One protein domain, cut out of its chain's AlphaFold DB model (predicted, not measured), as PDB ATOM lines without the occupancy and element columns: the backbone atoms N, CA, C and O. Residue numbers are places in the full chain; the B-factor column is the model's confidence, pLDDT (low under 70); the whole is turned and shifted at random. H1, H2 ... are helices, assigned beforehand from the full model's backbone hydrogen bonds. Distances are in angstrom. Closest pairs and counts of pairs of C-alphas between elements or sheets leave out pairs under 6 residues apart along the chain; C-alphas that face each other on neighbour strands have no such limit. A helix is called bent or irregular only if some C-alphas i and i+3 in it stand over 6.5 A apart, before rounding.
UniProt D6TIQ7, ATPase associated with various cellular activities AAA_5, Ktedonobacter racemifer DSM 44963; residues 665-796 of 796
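AT A GLANCE: This is residues 665 to 796 of the 796 residues of the protein "ATPase associated with various cellular activities AAA_5" of Ktedonobacter racemifer DSM 44963 (UniProt D6TIQ7). What shape do these atoms make? A compact body of mostly crossed helices: the longest, H3, packs between H1 and H4, H2 crosses beside H1 and H3, and the hairpin of H5 and H6 covers another side of H4. What is printed? The printed part has 132 residues with six named helices, H1 to H6 along the chain, and no named strand; the class is all helix. Its radius of gyration of the C-alphas is 14.0 A, its spans 40 by 29 by 29 A.

IN THESE COORDINATES: Where is the longest helix? H3, residues 725 to 742, begins at C-alpha 725 (42.734, -15.881, 20.896) and is 25.3 A long. Where are the others? H1, residues 665 to 681, is 23.8 A long; H2, residues 691 to 706, 22.0 A. H4 is residues 749 to 760, H5 766 to 779, and H6 786 to 795, ending at C-alpha 795 (33.052, -19.425, 1.094). H4 is only just irregular: C-alphas 751 and 754 are 6.9 A apart.

HOW THE PARTS SIT: What touches H3? H3 and H4 are a hairpin, closest at C-alphas 735 and 751, 4.6 A. Residues 725 to 733 alone touch H1, closest at C-alphas 729 and 671, 5.0 A, a steep tilt of 45 degrees. What does the hub, H4, touch? It touches H3, H5, H6, closest at C-alphas 753 and 792, 4.6 A, and only just H2, with 3 pairs within 8 A. H2, H3 and H4 are an up-and-down bundle, each running against the one before. Are the backbones whole? Every O i to N i+4 pair is within hydrogen-bond range in H1, H2, H3 and H6; H4 has 6 of 8, H5 9 of 10.

THE WHOLE: Is it cut? The printed part has no cut; the link from H2 to H3, residues 707 to 724, is long. Where is confidence low? Of the printed part, 31 residues are under 70, among them 673 to 686.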
ATOM      1  N   ASP A 665      48.871  -6.602  19.545       67.62
ATOM      2  CA  ASP A 665      50.214  -7.172  19.497       67.62
ATOM      3  C   ASP A 665      50.392  -8.321  20.509       67.62
ATOM      4  O   ASP A 665      51.052  -9.299  20.182       67.62
ATOM      5  N   ASP A 666      49.769  -8.285  21.697       57.09
ATOM      6  CA  ASP A 666      49.803  -9.418  22.638       57.09
ATOM      7  C   ASP A 666      49.023 -10.616  22.100       57.09
ATOM      8  O   ASP A 666      49.498 -11.747  22.173       57.09
ATOM      9  N   GLU A 667      47.841 -10.381  21.533       65.62
ATOM     10  CA  GLU A 667      47.034 -11.434  20.923       65.62
ATOM     11  C   GLU A 667      47.767 -12.045  19.716       65.62
ATOM     12  O   GLU A 667      47.850 -13.268  19.620       65.62
ATOM     13  N   ILE A 668      48.420 -11.223  18.882       77.00
ATOM     14  CA  ILE A 668      49.326 -11.670  17.811       77.00
ATOM     15  C   ILE A 668      50.497 -12.471  18.381       77.00
ATOM     16  O   ILE A 668      50.758 -13.552  17.878       77.00
ATOM     17  N   ASN A 669      51.186 -11.998  19.422       62.78
ATOM     18  CA  ASN A 669      52.340 -12.688  20.011       62.78
ATOM     19  C   ASN A 669      51.954 -14.054  20.596       62.78
ATOM     20  O   ASN A 669      52.703 -15.026  20.476       62.78
ATOM     21  N   ILE A 670      50.788 -14.139  21.244       57.66
ATOM     22  CA  ILE A 670      50.231 -15.396  21.753       57.66
ATOM     23  C   ILE A 670      49.948 -16.333  20.583       57.66
ATOM     24  O   ILE A 670      50.345 -17.500  20.621       57.66
ATOM     25  N   VAL A 671      49.299 -15.809  19.540       64.38
ATOM     26  CA  VAL A 671      48.974 -16.572  18.341       64.38
ATOM     27  C   VAL A 671      50.244 -17.064  17.656       64.38
ATOM     28  O   VAL A 671      50.387 -18.261  17.447       64.38
ATOM     29  N   GLU A 672      51.211 -16.189  17.410       74.81
ATOM     30  CA  GLU A 672      52.489 -16.482  16.768       74.81
ATOM     31  C   GLU A 672      53.288 -17.534  17.542       74.81
ATOM     32  O   GLU A 672      53.694 -18.540  16.963       74.81
ATOM     33  N   ARG A 673      53.483 -17.364  18.860       56.75
ATOM     34  CA  ARG A 673      54.232 -18.339  19.673       56.75
ATOM     35  C   ARG A 673      53.557 -19.700  19.674       56.75
ATOM     36  O   ARG A 673      54.238 -20.722  19.573       56.75
ATOM     37  N   ARG A 674      52.229 -19.728  19.796       57.22
ATOM     38  CA  ARG A 674      51.478 -20.981  19.871       57.22
ATOM     39  C   ARG A 674      51.393 -21.666  18.510       57.22
ATOM     40  O   ARG A 674      51.591 -22.874  18.458       57.22
ATOM     41  N   VAL A 675      51.205 -20.915  17.427       64.44
ATOM     42  CA  VAL A 675      51.268 -21.401  16.039       64.44
ATOM     43  C   VAL A 675      52.671 -21.906  15.705       64.44
ATOM     44  O   VAL A 675      52.808 -22.998  15.174       64.44
ATOM     45  N   ALA A 676      53.738 -21.208  16.101       62.59
ATOM     46  CA  ALA A 676      55.111 -21.674  15.898       62.59
ATOM     47  C   ALA A 676      55.444 -22.929  16.726       62.59
ATOM     48  O   ALA A 676      56.198 -23.795  16.281       62.59
ATOM     49  N   SER A 677      54.905 -23.041  17.944       48.50
ATOM     50  CA  SER A 677      55.044 -24.240  18.776       48.50
ATOM     51  C   SER A 677      54.293 -25.431  18.177       48.50
ATOM     52  O   SER A 677      54.871 -26.504  18.039       48.50
ATOM     53  N   LEU A 678      53.035 -25.229  17.775       49.25
ATOM     54  CA  LEU A 678      52.183 -26.263  17.186       49.25
ATOM     55  C   LEU A 678      52.667 -26.674  15.792       49.25
ATOM     56  O   LEU A 678      52.745 -27.862  15.516       49.25
ATOM     57  N   GLY A 679      53.082 -25.725  14.951       52.69
ATOM     58  CA  GLY A 679      53.646 -25.996  13.628       52.69
ATOM     59  C   GLY A 679      54.931 -26.825  13.680       52.69
ATOM     60  O   GLY A 679      55.113 -27.706  12.846       52.69
ATOM     61  N   ARG A 680      55.785 -26.617  14.697       55.47
ATOM     62  CA  ARG A 680      56.961 -27.475  14.947       55.47
ATOM     63  C   ARG A 680      56.575 -28.875  15.419       55.47
ATOM     64  O   ARG A 680      57.180 -29.834  14.965       55.47
ATOM     65  N   ALA A 681      55.589 -28.987  16.309       39.97
ATOM     66  CA  ALA A 681      55.105 -30.279  16.801       39.97
ATOM     67  C   ALA A 681      54.383 -31.102  15.716       39.97
ATOM     68  O   ALA A 681      54.388 -32.326  15.769       39.97
ATOM     69  N   LEU A 682      53.768 -30.429  14.739       45.62
ATOM     70  CA  LEU A 682      52.999 -31.031  13.647       45.62
ATOM     71  C   LEU A 682      53.805 -31.256  12.358       45.62
ATOM     72  O   LEU A 682      53.229 -31.732  11.382       45.62
ATOM     73  N   GLU A 683      55.091 -30.889  12.334       62.84
ATOM     74  CA  GLU A 683      55.980 -30.995  11.163       62.84
ATOM     75  C   GLU A 683      55.363 -30.435   9.863       62.84
ATOM     76  O   GLU A 683      55.533 -30.997   8.780       62.84
ATOM     77  N   LEU A 684      54.613 -29.327   9.952       67.06
ATOM     78  CA  LEU A 684      53.914 -28.776   8.787       67.06
ATOM     79  C   LEU A 684      54.922 -28.328   7.709       67.06
ATOM     80  O   LEU A 684      55.835 -27.564   8.028       67.06
ATOM     81  N   PRO A 685      54.745 -28.724   6.431       63.78
ATOM     82  CA  PRO A 685      55.673 -28.388   5.343       63.78
ATOM     83  C   PRO A 685      55.522 -26.944   4.827       63.78
ATOM     84  O   PRO A 685      56.053 -26.613   3.771       63.78
ATOM     85  N   ALA A 686      54.783 -26.096   5.545       68.50
ATOM     86  CA  ALA A 686      54.548 -24.703   5.192       68.50
ATOM     87  C   ALA A 686      55.600 -23.780   5.816       68.50
ATOM     88  O   ALA A 686      56.130 -24.040   6.903       68.50
ATOM     89  N   GLU A 687      55.872 -22.666   5.146       72.19
ATOM     90  CA  GLU A 687      56.667 -21.596   5.731       72.19
ATOM     91  C   GLU A 687      55.959 -20.999   6.955       72.19
ATOM     92  O   GLU A 687      54.744 -21.110   7.133       72.19
ATOM     93  N   LYS A 688      56.733 -20.360   7.841       69.88
ATOM     94  CA  LYS A 688      56.149 -19.681   9.002       69.88
ATOM     95  C   LYS A 688      55.147 -18.624   8.517       69.88
ATOM     96  O   LYS A 688      55.472 -17.888   7.588       69.88
ATOM     97  N   PRO A 689      53.975 -18.511   9.163       73.25
ATOM     98  CA  PRO A 689      52.953 -17.564   8.745       73.25
ATOM     99  C   PRO A 689      53.524 -16.149   8.763       73.25
ATOM    100  O   PRO A 689      54.173 -15.747   9.736       73.25
ATOM    101  N   ALA A 690      53.262 -15.386   7.704       74.00
ATOM    102  CA  ALA A 690      53.596 -13.974   7.692       74.00
ATOM    103  C   ALA A 690      52.854 -13.274   8.841       74.00
ATOM    104  O   ALA A 690      51.654 -13.475   9.044       74.00
ATOM    105  N   LEU A 691      53.562 -12.423   9.587       80.44
ATOM    106  CA  LEU A 691      52.989 -11.674  10.711       80.44
ATOM    107  C   LEU A 691      51.766 -10.837  10.283       80.44
ATOM    108  O   LEU A 691      50.862 -10.600  11.082       80.44
ATOM    109  N   GLU A 692      51.713 -10.425   9.013       81.88
ATOM    110  CA  GLU A 692      50.575  -9.721   8.416       81.88
ATOM    111  C   GLU A 692      49.292 -10.562   8.391       81.88
ATOM    112  O   GLU A 692      48.222 -10.037   8.695       81.88
ATOM    113  N   GLU A 693      49.380 -11.862   8.120       86.25
ATOM    114  CA  GLU A 693      48.218 -12.758   8.116       86.25
ATOM    115  C   GLU A 693      47.721 -13.034   9.541       86.25
ATOM    116  O   GLU A 693      46.515 -13.008   9.801       86.25
ATOM    117  N   ILE A 694      48.643 -13.165  10.507       85.31
ATOM    118  CA  ILE A 694      48.285 -13.225  11.933       85.31
ATOM    119  C   ILE A 694      47.555 -11.965  12.372       85.31
ATOM    120  O   ILE A 694      46.508 -12.025  13.022       85.31
ATOM    121  N   ARG A 695      48.086 -10.817  11.961       89.06
ATOM    122  CA  ARG A 695      47.508  -9.510  12.242       89.06
ATOM    123  C   ARG A 695      46.093  -9.398  11.666       89.06
ATOM    124  O   ARG A 695      45.200  -9.008  12.410       89.06
ATOM    125  N   ARG A 696      45.854  -9.806  10.412       90.62
ATOM    126  CA  ARG A 696      44.521  -9.777   9.771       90.62
ATOM    127  C   ARG A 696      43.478 -10.590  10.544       90.62
ATOM    128  O   ARG A 696      42.400 -10.070  10.837       90.62
ATOM    129  N   VAL A 697      43.798 -11.829  10.923       90.50
ATOM    130  CA  VAL A 697      42.875 -12.710  11.670       90.50
ATOM    131  C   VAL A 697      42.543 -12.126  13.042       90.50
ATOM    132  O   VAL A 697      41.372 -12.018  13.412       90.50
ATOM    133  N   VAL A 698      43.567 -11.692  13.780       88.81
ATOM    134  CA  VAL A 698      43.391 -11.086  15.104       88.81
ATOM    135  C   VAL A 698      42.581  -9.786  15.018       88.81
ATOM    136  O   VAL A 698      41.716  -9.573  15.867       88.81
ATOM    137  N   THR A 699      42.787  -8.946  13.989       91.00
ATOM    138  CA  THR A 699      41.969  -7.736  13.768       91.00
ATOM    139  C   THR A 699      40.493  -8.093  13.681       91.00
ATOM    140  O   THR A 699      39.686  -7.528  14.411       91.00
ATOM    141  N   ILE A 700      40.131  -9.039  12.813       92.31
ATOM    142  CA  ILE A 700      38.726  -9.398  12.579       92.31
ATOM    143  C   ILE A 700      38.061  -9.835  13.885       92.31
ATOM    144  O   ILE A 700      36.951  -9.406  14.205       92.31
ATOM    145  N   PHE A 701      38.755 -10.669  14.658       89.56
ATOM    146  CA  PHE A 701      38.211 -11.235  15.886       89.56
ATOM    147  C   PHE A 701      38.008 -10.175  16.952       89.56
ATOM    148  O   PHE A 701      36.967 -10.158  17.607       89.56
ATOM    149  N   ARG A 702      38.970  -9.262  17.096       85.88
ATOM    150  CA  ARG A 702      38.850  -8.136  18.020       85.88
ATOM    151  C   ARG A 702      37.720  -7.198  17.625       85.88
ATOM    152  O   ARG A 702      36.916  -6.852  18.484       85.88
ATOM    153  N   GLU A 703      37.610  -6.835  16.350       90.81
ATOM    154  CA  GLU A 703      36.598  -5.879  15.891       90.81
ATOM    155  C   GLU A 703      35.172  -6.407  16.087       90.81
ATOM    156  O   GLU A 703      34.299  -5.706  16.602       90.81
ATOM    157  N   LEU A 704      34.940  -7.678  15.757       88.75
ATOM    158  CA  LEU A 704      33.645  -8.328  15.959       88.75
ATOM    159  C   LEU A 704      33.340  -8.571  17.441       88.75
ATOM    160  O   LEU A 704      32.214  -8.335  17.884       88.75
ATOM    161  N   ARG A 705      34.339  -8.985  18.233       84.38
ATOM    162  CA  ARG A 705      34.213  -9.152  19.690       84.38
ATOM    163  C   ARG A 705      33.861  -7.846  20.393       84.38
ATOM    164  O   ARG A 705      33.037  -7.849  21.303       84.38
ATOM    165  N   ASN A 706      34.492  -6.751  19.980       81.94
ATOM    166  CA  ASN A 706      34.323  -5.435  20.588       81.94
ATOM    167  C   ASN A 706      33.123  -4.668  20.006       81.94
ATOM    168  O   ASN A 706      32.722  -3.649  20.565       81.94
ATOM    169  N   GLY A 707      32.549  -5.142  18.893       87.12
ATOM    170  CA  GLY A 707      31.424  -4.493  18.221       87.12
ATOM    171  C   GLY A 707      31.794  -3.145  17.591       87.12
ATOM    172  O   GLY A 707      30.936  -2.274  17.425       87.12
ATOM    173  N   VAL A 708      33.070  -2.934  17.265       89.25
ATOM    174  CA  VAL A 708      33.588  -1.699  16.661       89.25
ATOM    175  C   VAL A 708      34.901  -1.985  15.933       89.25
ATOM    176  O   VAL A 708      35.663  -2.847  16.361       89.25
ATOM    177  N   THR A 709      35.172  -1.280  14.836       89.06
ATOM    178  CA  THR A 709      36.473  -1.345  14.153       89.06
ATOM    179  C   THR A 709      37.614  -0.827  15.041       89.06
ATOM    180  O   THR A 709      37.386  -0.007  15.929       89.06
ATOM    181  N   GLU A 710      38.855  -1.271  14.813       82.69
ATOM    182  CA  GLU A 710      40.024  -0.889  15.630       82.69
ATOM    183  C   GLU A 710      40.338   0.615  15.530       82.69
ATOM    184  O   GLU A 710      40.880   1.201  16.463       82.69
ATOM    185  N   ASP A 711      39.949   1.269  14.429       81.56
ATOM    186  CA  ASP A 711      40.023   2.727  14.269       81.56
ATOM    187  C   ASP A 711      38.890   3.489  14.991       81.56
ATOM    188  O   ASP A 711      38.870   4.722  14.996       81.56
ATOM    189  N   GLY A 712      37.939   2.768  15.596       81.25
ATOM    190  CA  GLY A 712      36.794   3.308  16.325       81.25
ATOM    191  C   GLY A 712      35.701   3.934  15.454       81.25
ATOM    192  O   GLY A 712      34.743   4.486  16.000       81.25
ATOM    193  N   GLN A 713      35.818   3.888  14.123       81.06
ATOM    194  CA  GLN A 713      34.952   4.659  13.223       81.06
ATOM    195  C   GLN A 713      33.625   3.963  12.907       81.06
ATOM    196  O   GLN A 713      32.606   4.632  12.725       81.06
ATOM    197  N   THR A 714      33.609   2.629  12.864       85.50
ATOM    198  CA  THR A 714      32.449   1.850  12.414       85.50
ATOM    199  C   THR A 714      31.954   0.937  13.528       85.50
ATOM    200  O   THR A 714      32.687   0.075  14.003       85.50
ATOM    201  N   LYS A 715      30.690   1.099  13.942       88.75
ATOM    202  CA  LYS A 715      30.033   0.154  14.859       88.75
ATOM    203  C   LYS A 715      29.674  -1.132  14.131       88.75
ATOM    204  O   LYS A 715      29.164  -1.092  13.015       88.75
ATOM    205  N   LEU A 716      29.884  -2.252  14.807       89.69
ATOM    206  CA  LEU A 716      29.673  -3.595  14.293       89.69
ATOM    207  C   LEU A 716      28.723  -4.359  15.209       89.69
ATOM    208  O   LEU A 716      28.604  -4.078  16.402       89.69
ATOM    209  N   LYS A 717      28.048  -5.353  14.645       86.56
ATOM    210  CA  LYS A 717      27.340  -6.353  15.441       86.56
ATOM    211  C   LYS A 717      28.344  -7.390  15.935       86.56
ATOM    212  O   LYS A 717      29.295  -7.710  15.226       86.56
ATOM    213  N   SER A 718      28.109  -7.919  17.128       82.75
ATOM    214  CA  SER A 718      28.894  -9.022  17.676       82.75
ATOM    215  C   SER A 718      28.151 -10.340  17.472       82.75
ATOM    216  O   SER A 718      26.928 -10.364  17.635       82.75
ATOM    217  N   PRO A 719      28.857 -11.424  17.113       82.62
ATOM    218  CA  PRO A 719      28.253 -12.746  17.051       82.62
ATOM    219  C   PRO A 719      27.873 -13.243  18.454       82.62
ATOM    220  O   PRO A 719      28.393 -12.756  19.462       82.62
ATOM    221  N   GLY A 720      26.970 -14.220  18.528       63.19
ATOM    222  CA  GLY A 720      26.558 -14.835  19.795       63.19
ATOM    223  C   GLY A 720      27.658 -15.679  20.458       63.19
ATOM    224  O   GLY A 720      27.643 -15.869  21.676       63.19
ATOM    225  N   GLY A 721      28.621 -16.168  19.667       60.28
ATOM    226  CA  GLY A 721      29.799 -16.911  20.124       60.28
ATOM    227  C   GLY A 721      30.940 -16.024  20.641       60.28
ATOM    228  O   GLY A 721      31.113 -14.878  20.229       60.28
ATOM    229  N   THR A 722      31.761 -16.557  21.548       62.34
ATOM    230  CA  THR A 722      32.935 -15.848  22.079       62.34
ATOM    231  C   THR A 722      34.129 -15.959  21.135       62.34
ATOM    232  O   THR A 722      34.746 -17.015  21.110       62.34
ATOM    233  N   LEU A 723      34.503 -14.869  20.455       69.94
ATOM    234  CA  LEU A 723      35.695 -14.798  19.597       69.94
ATOM    235  C   LEU A 723      36.992 -14.672  20.418       69.94
ATOM    236  O   LEU A 723      37.304 -13.607  20.949       69.94
ATOM    237  N   SER A 724      37.759 -15.748  20.558       61.91
ATOM    238  CA  SER A 724      38.930 -15.826  21.445       61.91
ATOM    239  C   SER A 724      40.265 -15.957  20.703       61.91
ATOM    240  O   SER A 724      40.340 -16.381  19.553       61.91
ATOM    241  N   THR A 725      41.364 -15.675  21.402       57.44
ATOM    242  CA  THR A 725      42.734 -15.881  20.896       57.44
ATOM    243  C   THR A 725      43.021 -17.335  20.524       57.44
ATOM    244  O   THR A 725      43.787 -17.604  19.602       57.44
ATOM    245  N   ALA A 726      42.389 -18.286  21.218       52.62
ATOM    246  CA  ALA A 726      42.503 -19.705  20.901       52.62
ATOM    247  C   ALA A 726      41.896 -20.032  19.528       52.62
ATOM    248  O   ALA A 726      42.453 -20.843  18.790       52.62
ATOM    249  N   GLU A 727      40.803 -19.367  19.154       65.19
ATOM    250  CA  GLU A 727      40.217 -19.512  17.822       65.19
ATOM    251  C   GLU A 727      41.109 -18.852  16.760       65.19
ATOM    252  O   GLU A 727      41.286 -19.421  15.690       65.19
ATOM    253  N   ALA A 728      41.757 -17.718  17.062       70.25
ATOM    254  CA  ALA A 728      42.701 -17.090  16.132       70.25
ATOM    255  C   ALA A 728      43.915 -18.000  15.851       70.25
ATOM    256  O   ALA A 728      44.311 -18.163  14.700       70.25
ATOM    257  N   ILE A 729      44.459 -18.671  16.878       65.06
ATOM    258  CA  ILE A 729      45.493 -19.717  16.727       65.06
ATOM    259  C   ILE A 729      45.016 -20.838  15.805       65.06
ATOM    260  O   ILE A 729      45.777 -21.327  14.968       65.06
ATOM    261  N   SER A 730      43.766 -21.258  15.976       67.19
ATOM    262  CA  SER A 730      43.188 -22.366  15.226       67.19
ATOM    263  C   SER A 730      43.002 -22.023  13.745       67.19
ATOM    264  O   SER A 730      43.442 -22.787  12.887       67.19
ATOM    265  N   VAL A 731      42.477 -20.828  13.438       81.88
ATOM    266  CA  VAL A 731      42.327 -20.318  12.063       81.88
ATOM    267  C   VAL A 731      43.663 -20.308  11.322       81.88
ATOM    268  O   VAL A 731      43.738 -20.749  10.178       81.88
ATOM    269  N   ILE A 732      44.733 -19.861  11.979       83.50
ATOM    270  CA  ILE A 732      46.049 -19.744  11.339       83.50
ATOM    271  C   ILE A 732      46.729 -21.093  11.170       83.50
ATOM    272  O   ILE A 732      47.295 -21.354  10.113       83.50
ATOM    273  N   ASN A 733      46.659 -21.974  12.170       72.25
ATOM    274  CA  ASN A 733      47.190 -23.330  12.023       72.25
ATOM    275  C   ASN A 733      46.473 -24.106  10.916       72.25
ATOM    276  O   ASN A 733      47.118 -24.844  10.176       72.25
ATOM    277  N   ASN A 734      45.155 -23.930  10.784       78.12
ATOM    278  CA  ASN A 734      44.397 -24.532   9.695       78.12
ATOM    279  C   ASN A 734      44.838 -23.957   8.341       78.12
ATOM    280  O   ASN A 734      45.174 -24.721   7.441       78.12
ATOM    281  N   GLY A 735      44.969 -22.632   8.237       84.06
ATOM    282  CA  GLY A 735      45.503 -21.992   7.035       84.06
ATOM    283  C   GLY A 735      46.899 -22.498   6.654       84.06
ATOM    284  O   GLY A 735      47.153 -22.778   5.489       84.06
ATOM    285  N   LEU A 736      47.800 -22.697   7.624       81.75
ATOM    286  CA  LEU A 736      49.136 -23.255   7.370       81.75
ATOM    287  C   LEU A 736      49.081 -24.703   6.888       81.75
ATOM    288  O   LEU A 736      49.851 -25.089   6.012       81.75
ATOM    289  N   ALA A 737      48.175 -25.512   7.440       77.44
ATOM    290  CA  ALA A 737      47.956 -26.868   6.958       77.44
ATOM    291  C   ALA A 737      47.390 -26.867   5.528       77.44
ATOM    292  O   ALA A 737      47.834 -27.661   4.699       77.44
ATOM    293  N   MET A 738      46.464 -25.956   5.212       82.62
ATOM    294  CA  MET A 738      45.941 -25.780   3.855       82.62
ATOM    295  C   MET A 738      47.050 -25.385   2.876       82.62
ATOM    296  O   MET A 738      47.249 -26.079   1.879       82.62
ATOM    297  N   ALA A 739      47.843 -24.369   3.214       86.44
ATOM    298  CA  ALA A 739      48.971 -23.921   2.408       86.44
ATOM    299  C   ALA A 739      50.028 -25.018   2.213       86.44
ATOM    300  O   ALA A 739      50.490 -25.239   1.098       86.44
ATOM    301  N   GLY A 740      50.388 -25.741   3.278       82.88
ATOM    302  CA  GLY A 740      51.426 -26.773   3.247       82.88
ATOM    303  C   GLY A 740      51.034 -28.047   2.501       82.88
ATOM    304  O   GLY A 740      51.866 -28.627   1.808       82.88
ATOM    305  N   TYR A 741      49.787 -28.506   2.639       79.44
ATOM    306  CA  TYR A 741      49.353 -29.781   2.055       79.44
ATOM    307  C   TYR A 741      48.616 -29.641   0.722       79.44
ATOM    308  O   TYR A 741      48.636 -30.576  -0.080       79.44
ATOM    309  N   PHE A 742      47.952 -28.510   0.490       81.12
ATOM    310  CA  PHE A 742      47.095 -28.298  -0.681       81.12
ATOM    311  C   PHE A 742      47.477 -27.057  -1.496       81.12
ATOM    312  O   PHE A 742      47.037 -26.933  -2.640       81.12
ATOM    313  N   GLY A 743      48.288 -26.165  -0.927       82.81
ATOM    314  CA  GLY A 743      48.827 -24.980  -1.581       82.81
ATOM    315  C   GLY A 743      50.289 -25.144  -1.996       82.81
ATOM    316  O   GLY A 743      50.785 -26.245  -2.234       82.81
ATOM    317  N   ASP A 744      50.982 -24.017  -2.104       83.25
ATOM    318  CA  ASP A 744      52.398 -23.922  -2.467       83.25
ATOM    319  C   ASP A 744      53.327 -23.734  -1.258       83.25
ATOM    320  O   ASP A 744      54.488 -23.365  -1.418       83.25
ATOM    321  N   GLY A 745      52.835 -24.016  -0.048       80.94
ATOM    322  CA  GLY A 745      53.588 -23.890   1.200       80.94
ATOM    323  C   GLY A 745      53.596 -22.484   1.802       80.94
ATOM    324  O   GLY A 745      54.067 -22.323   2.927       80.94
ATOM    325  N   GLU A 746      53.040 -21.486   1.114       86.44
ATOM    326  CA  GLU A 746      52.920 -20.108   1.596       86.44
ATOM    327  C   GLU A 746      51.475 -19.806   2.020       86.44
ATOM    328  O   GLU A 746      50.533 -20.062   1.273       86.44
ATOM    329  N   LEU A 747      51.292 -19.254   3.224       86.88
ATOM    330  CA  LEU A 747      49.968 -18.934   3.764       86.88
ATOM    331  C   LEU A 747      49.324 -17.760   3.016       86.88
ATOM    332  O   LEU A 747      49.832 -16.641   3.088       86.88
ATOM    333  N   LYS A 748      48.169 -17.984   2.375       88.69
ATOM    334  CA  LYS A 748      47.420 -16.946   1.649       88.69
ATOM    335  C   LYS A 748      46.011 -16.757   2.204       88.69
ATOM    336  O   LYS A 748      45.456 -17.596   2.908       88.69
ATOM    337  N   ALA A 749      45.376 -15.652   1.819       90.00
ATOM    338  CA  ALA A 749      44.028 -15.303   2.267       90.00
ATOM    339  C   ALA A 749      42.955 -16.363   1.923       90.00
ATOM    340  O   ALA A 749      41.991 -16.537   2.670       90.00
ATOM    341  N   ALA A 750      43.136 -17.096   0.816       88.44
ATOM    342  CA  ALA A 750      42.271 -18.216   0.437       88.44
ATOM    343  C   ALA A 750      42.293 -19.352   1.474       88.44
ATOM    344  O   ALA A 750      41.251 -19.945   1.752       88.44
ATOM    345  N   ASP A 751      43.447 -19.587   2.101       90.12
ATOM    346  CA  ASP A 751      43.646 -20.632   3.107       90.12
ATOM    347  C   ASP A 751      43.024 -20.259   4.464       90.12
ATOM    348  O   ASP A 751      42.676 -21.125   5.264       90.12
ATOM    349  N   LEU A 752      42.834 -18.962   4.731       91.31
ATOM    350  CA  LEU A 752      42.249 -18.455   5.979       91.31
ATOM    351  C   LEU A 752      40.729 -18.276   5.913       91.31
ATOM    352  O   LEU A 752      40.061 -18.286   6.948       91.31
ATOM    353  N   ALA A 753      40.167 -18.105   4.716       90.56
ATOM    354  CA  ALA A 753      38.770 -17.717   4.521       90.56
ATOM    355  C   ALA A 753      37.757 -18.713   5.110       90.56
ATOM    356  O   ALA A 753      36.769 -18.310   5.738       90.56
ATOM    357  N   ALA A 754      38.020 -20.013   4.947       84.25
ATOM    358  CA  ALA A 754      37.189 -21.073   5.514       84.25
ATOM    359  C   ALA A 754      37.260 -21.093   7.049       84.25
ATOM    360  O   ALA A 754      36.223 -21.140   7.714       84.25
ATOM    361  N   GLY A 755      38.471 -20.974   7.609       82.44
ATOM    362  CA  GLY A 755      38.695 -20.924   9.055       82.44
ATOM    363  C   GLY A 755      38.037 -19.708   9.710       82.44
ATOM    364  O   GLY A 755      37.318 -19.851  10.696       82.44
ATOM    365  N   LEU A 756      38.205 -18.516   9.128       90.69
ATOM    366  CA  LEU A 756      37.577 -17.282   9.614       90.69
ATOM    367  C   LEU A 756      36.051 -17.385   9.633       90.69
ATOM    368  O   LEU A 756      35.417 -17.064  10.638       90.69
ATOM    369  N   THR A 757      35.458 -17.870   8.541       89.50
ATOM    370  CA  THR A 757      34.000 -17.995   8.431       89.50
ATOM    371  C   THR A 757      33.443 -18.988   9.457       89.50
ATOM    372  O   THR A 757      32.439 -18.686  10.101       89.50
ATOM    373  N   GLY A 758      34.112 -20.127   9.676       80.25
ATOM    374  CA  GLY A 758      33.705 -21.125  10.677       80.25
ATOM    375  C   GLY A 758      33.925 -20.693  12.133       80.25
ATOM    376  O   GLY A 758      33.187 -21.104  13.036       80.25
ATOM    377  N   ALA A 759      34.912 -19.834  12.388       77.25
ATOM    378  CA  ALA A 759      35.117 -19.254  13.709       77.25
ATOM    379  C   ALA A 759      34.024 -18.230  14.056       77.25
ATOM    380  O   ALA A 759      33.510 -18.236  15.171       77.25
ATOM    381  N   ILE A 760      33.632 -17.395  13.091       88.44
ATOM    382  CA  ILE A 760      32.718 -16.266  13.316       88.44
ATOM    383  C   ILE A 760      31.245 -16.682  13.272       88.44
ATOM    384  O   ILE A 760      30.446 -16.154  14.042       88.44
ATOM    385  N   VAL A 761      30.873 -17.622  12.400       87.00
ATOM    386  CA  VAL A 761      29.477 -18.036  12.212       87.00
ATOM    387  C   VAL A 761      29.183 -19.311  13.015       87.00
ATOM    388  O   VAL A 761      29.386 -20.413  12.508       87.00
ATOM    389  N   LYS A 762      28.697 -19.180  14.263       78.19
ATOM    390  CA  LYS A 762      28.265 -20.321  15.107       78.19
ATOM    391  C   LYS A 762      26.755 -20.551  15.023       78.19
ATOM    392  O   LYS A 762      26.312 -21.690  14.887       78.19
ATOM    393  N   ASP A 763      25.973 -19.475  15.046       78.38
ATOM    394  CA  ASP A 763      24.564 -19.465  14.654       78.38
ATOM    395  C   ASP A 763      24.461 -19.117  13.150       78.38
ATOM    396  O   ASP A 763      24.722 -17.975  12.755       78.38
ATOM    397  N   PRO A 764      24.061 -20.062  12.274       78.06
ATOM    398  CA  PRO A 764      24.022 -19.844  10.825       78.06
ATOM    399  C   PRO A 764      22.983 -18.803  10.381       78.06
ATOM    400  O   PRO A 764      23.014 -18.365   9.228       78.06
ATOM    401  N   VAL A 765      22.056 -18.416  11.262       79.62
ATOM    402  CA  VAL A 765      21.031 -17.405  10.997       79.62
ATOM    403  C   VAL A 765      21.491 -16.043  11.502       79.62
ATOM    404  O   VAL A 765      21.493 -15.084  10.732       79.62
ATOM    405  N   GLN A 766      21.880 -15.943  12.774       84.56
ATOM    406  CA  GLN A 766      22.235 -14.655  13.380       84.56
ATOM    407  C   GLN A 766      23.658 -14.220  13.017       84.56
ATOM    408  O   GLN A 766      23.853 -13.119  12.498       84.56
ATOM    409  N   ASP A 767      24.647 -15.094  13.201       89.50
ATOM    410  CA  ASP A 767      26.058 -14.732  13.042       89.50
ATOM    411  C   ASP A 767      26.457 -14.592  11.565       89.50
ATOM    412  O   ASP A 767      27.326 -13.789  11.223       89.50
ATOM    413  N   ARG A 768      25.777 -15.301  10.648       89.88
ATOM    414  CA  ARG A 768      26.013 -15.152   9.198       89.88
ATOM    415  C   ARG A 768      25.721 -13.732   8.721       89.88
ATOM    416  O   ARG A 768      26.450 -13.197   7.885       89.88
ATOM    417  N   VAL A 769      24.662 -13.120   9.250       90.44
ATOM    418  CA  VAL A 769      24.309 -11.728   8.939       90.44
ATOM    419  C   VAL A 769      25.399 -10.789   9.447       90.44
ATOM    420  O   VAL A 769      25.823  -9.907   8.702       90.44
ATOM    421  N   VAL A 770      25.893 -11.018  10.668       92.00
ATOM    422  CA  VAL A 770      26.995 -10.247  11.264       92.00
ATOM    423  C   VAL A 770      28.256 -10.323  10.395       92.00
ATOM    424  O   VAL A 770      28.863  -9.294  10.091       92.00
ATOM    425  N   TRP A 771      28.621 -11.520   9.933       95.25
ATOM    426  CA  TRP A 771      29.829 -11.726   9.136       95.25
ATOM    427  C   TRP A 771      29.742 -11.119   7.728       95.25
ATOM    428  O   TRP A 771      30.663 -10.428   7.286       95.25
ATOM    429  N   LEU A 772      28.610 -11.299   7.035       92.44
ATOM    430  CA  LEU A 772      28.371 -10.687   5.720       92.44
ATOM    431  C   LEU A 772      28.398  -9.159   5.776       92.44
ATOM    432  O   LEU A 772      28.902  -8.524   4.847       92.44
ATOM    433  N   GLU A 773      27.845  -8.584   6.843       91.75
ATOM    434  CA  GLU A 773      27.862  -7.144   7.079       91.75
ATOM    435  C   GLU A 773      29.303  -6.653   7.237       91.75
ATOM    436  O   GLU A 773      29.719  -5.782   6.476       91.75
ATOM    437  N   TYR A 774      30.096  -7.282   8.111       94.12
ATOM    438  CA  TYR A 774      31.505  -6.936   8.315       94.12
ATOM    439  C   TYR A 774      32.337  -7.022   7.026       94.12
ATOM    440  O   TYR A 774      33.109  -6.114   6.712       94.12
ATOM    441  N   LEU A 775      32.161  -8.081   6.227       93.12
ATOM    442  CA  LEU A 775      32.888  -8.221   4.964       93.12
ATOM    443  C   LEU A 775      32.561  -7.097   3.975       93.12
ATOM    444  O   LEU A 775      33.441  -6.630   3.257       93.12
ATOM    445  N   GLN A 776      31.297  -6.673   3.908       91.12
ATOM    446  CA  GLN A 776      30.844  -5.649   2.964       91.12
ATOM    447  C   GLN A 776      31.244  -4.236   3.364       91.12
ATOM    448  O   GLN A 776      31.536  -3.435   2.477       91.12
ATOM    449  N   THR A 777      31.208  -3.936   4.660       88.56
ATOM    450  CA  THR A 777      31.390  -2.579   5.179       88.56
ATOM    451  C   THR A 777      32.827  -2.303   5.600       88.56
ATOM    452  O   THR A 777      33.298  -1.189   5.404       88.56
ATOM    453  N   VAL A 778      33.536  -3.309   6.128       92.25
ATOM    454  CA  VAL A 778      34.904  -3.168   6.644       92.25
ATOM    455  C   VAL A 778      35.914  -3.803   5.694       92.25
ATOM    456  O   VAL A 778      36.747  -3.102   5.121       92.25
ATOM    457  N   ALA A 779      35.843  -5.122   5.482       90.44
ATOM    458  CA  ALA A 779      36.907  -5.843   4.772       90.44
ATOM    459  C   ALA A 779      37.055  -5.415   3.300       90.44
ATOM    460  O   ALA A 779      38.167  -5.358   2.783       90.44
ATOM    461  N   LYS A 780      35.944  -5.095   2.622       90.31
ATOM    462  CA  LYS A 780      35.935  -4.677   1.211       90.31
ATOM    463  C   LYS A 780      36.652  -3.345   0.963       90.31
ATOM    464  O   LYS A 780      37.301  -3.188  -0.072       90.31
ATOM    465  N   GLU A 781      36.490  -2.394   1.878       87.44
ATOM    466  CA  GLU A 781      36.990  -1.022   1.733       87.44
ATOM    467  C   GLU A 781      38.392  -0.848   2.354       87.44
ATOM    468  O   GLU A 781      39.092   0.113   2.036       87.44
ATOM    469  N   ARG A 782      38.840  -1.793   3.196       90.06
ATOM    470  CA  ARG A 782      40.155  -1.767   3.851       90.06
ATOM    471  C   ARG A 782      41.296  -2.052   2.863       90.06
ATOM    472  O   ARG A 782      41.279  -3.030   2.109       90.06
ATOM    473  N   GLU A 783      42.311  -1.188   2.866       86.06
ATOM    474  CA  GLU A 783      43.479  -1.317   1.988       86.06
ATOM    475  C   GLU A 783      44.233  -2.630   2.264       86.06
ATOM    476  O   GLU A 783      44.432  -3.021   3.411       86.06
ATOM    477  N   GLY A 784      44.614  -3.346   1.200       84.06
ATOM    478  CA  GLY A 784      45.319  -4.629   1.299       84.06
ATOM    479  C   GLY A 784      44.455  -5.854   1.636       84.06
ATOM    480  O   GLY A 784      45.020  -6.932   1.731       84.06
ATOM    481  N   TRP A 785      43.128  -5.725   1.792       93.31
ATOM    482  CA  TRP A 785      42.231  -6.832   2.201       93.31
ATOM    483  C   TRP A 785      41.321  -7.357   1.074       93.31
ATOM    484  O   TRP A 785      40.406  -8.151   1.305       93.31
ATOM    485  N   LYS A 786      41.527  -6.909  -0.171       90.19
ATOM    486  CA  LYS A 786      40.668  -7.275  -1.318       90.19
ATOM    487  C   LYS A 786      40.728  -8.765  -1.663       90.19
ATOM    488  O   LYS A 786      39.743  -9.310  -2.155       90.19
ATOM    489  N   ASP A 787      41.876  -9.388  -1.444       92.25
ATOM    490  CA  ASP A 787      42.114 -10.828  -1.533       92.25
ATOM    491  C   ASP A 787      41.300 -11.592  -0.478       92.25
ATOM    492  O   ASP A 787      40.510 -12.464  -0.838       92.25
ATOM    493  N   LEU A 788      41.397 -11.191   0.794       90.88
ATOM    494  CA  LEU A 788      40.667 -11.793   1.911       90.88
ATOM    495  C   LEU A 788      39.154 -11.616   1.779       90.88
ATOM    496  O   LEU A 788      38.395 -12.557   1.992       90.88
ATOM    497  N   TYR A 789      38.702 -10.438   1.347       93.06
ATOM    498  CA  TYR A 789      37.293 -10.184   1.059       93.06
ATOM    499  C   TYR A 789      36.744 -11.126  -0.019       93.06
ATOM    500  O   TYR A 789      35.668 -11.692   0.168       93.06
ATOM    501  N   ARG A 790      37.461 -11.292  -1.143       91.44
ATOM    502  CA  ARG A 790      37.040 -12.188  -2.234       91.44
ATOM    503  C   ARG A 790      37.005 -13.638  -1.767       91.44
ATOM    504  O   ARG A 790      35.993 -14.297  -1.973       91.44
ATOM    505  N   ALA A 791      38.047 -14.080  -1.068       92.00
ATOM    506  CA  ALA A 791      38.133 -15.434  -0.545       92.00
ATOM    507  C   ALA A 791      36.998 -15.745   0.449       92.00
ATOM    508  O   ALA A 791      36.286 -16.730   0.287       92.00
ATOM    509  N   CYS A 792      36.738 -14.872   1.429       92.44
ATOM    510  CA  CYS A 792      35.637 -15.061   2.384       92.44
ATOM    511  C   CYS A 792      34.251 -14.984   1.720       92.44
ATOM    512  O   CYS A 792      33.319 -15.647   2.165       92.44
ATOM    513  N   ARG A 793      34.098 -14.195   0.647       89.81
ATOM    514  CA  ARG A 793      32.865 -14.115  -0.157       89.81
ATOM    515  C   ARG A 793      32.573 -15.382  -0.950       89.81
ATOM    516  O   ARG A 793      31.407 -15.659  -1.180       89.81
ATOM    517  N   GLU A 794      33.598 -16.091  -1.404       87.62
ATOM    518  CA  GLU A 794      33.440 -17.349  -2.145       87.62
ATOM    519  C   GLU A 794      33.044 -18.515  -1.227       87.62
ATOM    520  O   GLU A 794      32.407 -19.464  -1.679       87.62
ATOM    521  N   VAL A 795      33.384 -18.425   0.065       85.94
ATOM    522  CA  VAL A 795      33.052 -19.425   1.094       85.94
ATOM    523  C   VAL A 795      31.615 -19.280   1.631       85.94
ATOM    524  O   VAL A 795      31.039 -20.262   2.102       85.94
ATOM    525  N   LEU A 796      31.042 -18.071   1.586       79.12
ATOM    526  CA  LEU A 796      29.738 -17.698   2.168       79.12
ATOM    527  C   LEU A 796      28.558 -17.800   1.203       79.12
ATOM    528  O   LEU A 796      27.436 -18.079   1.707       79.12
TER     529      LEU A 796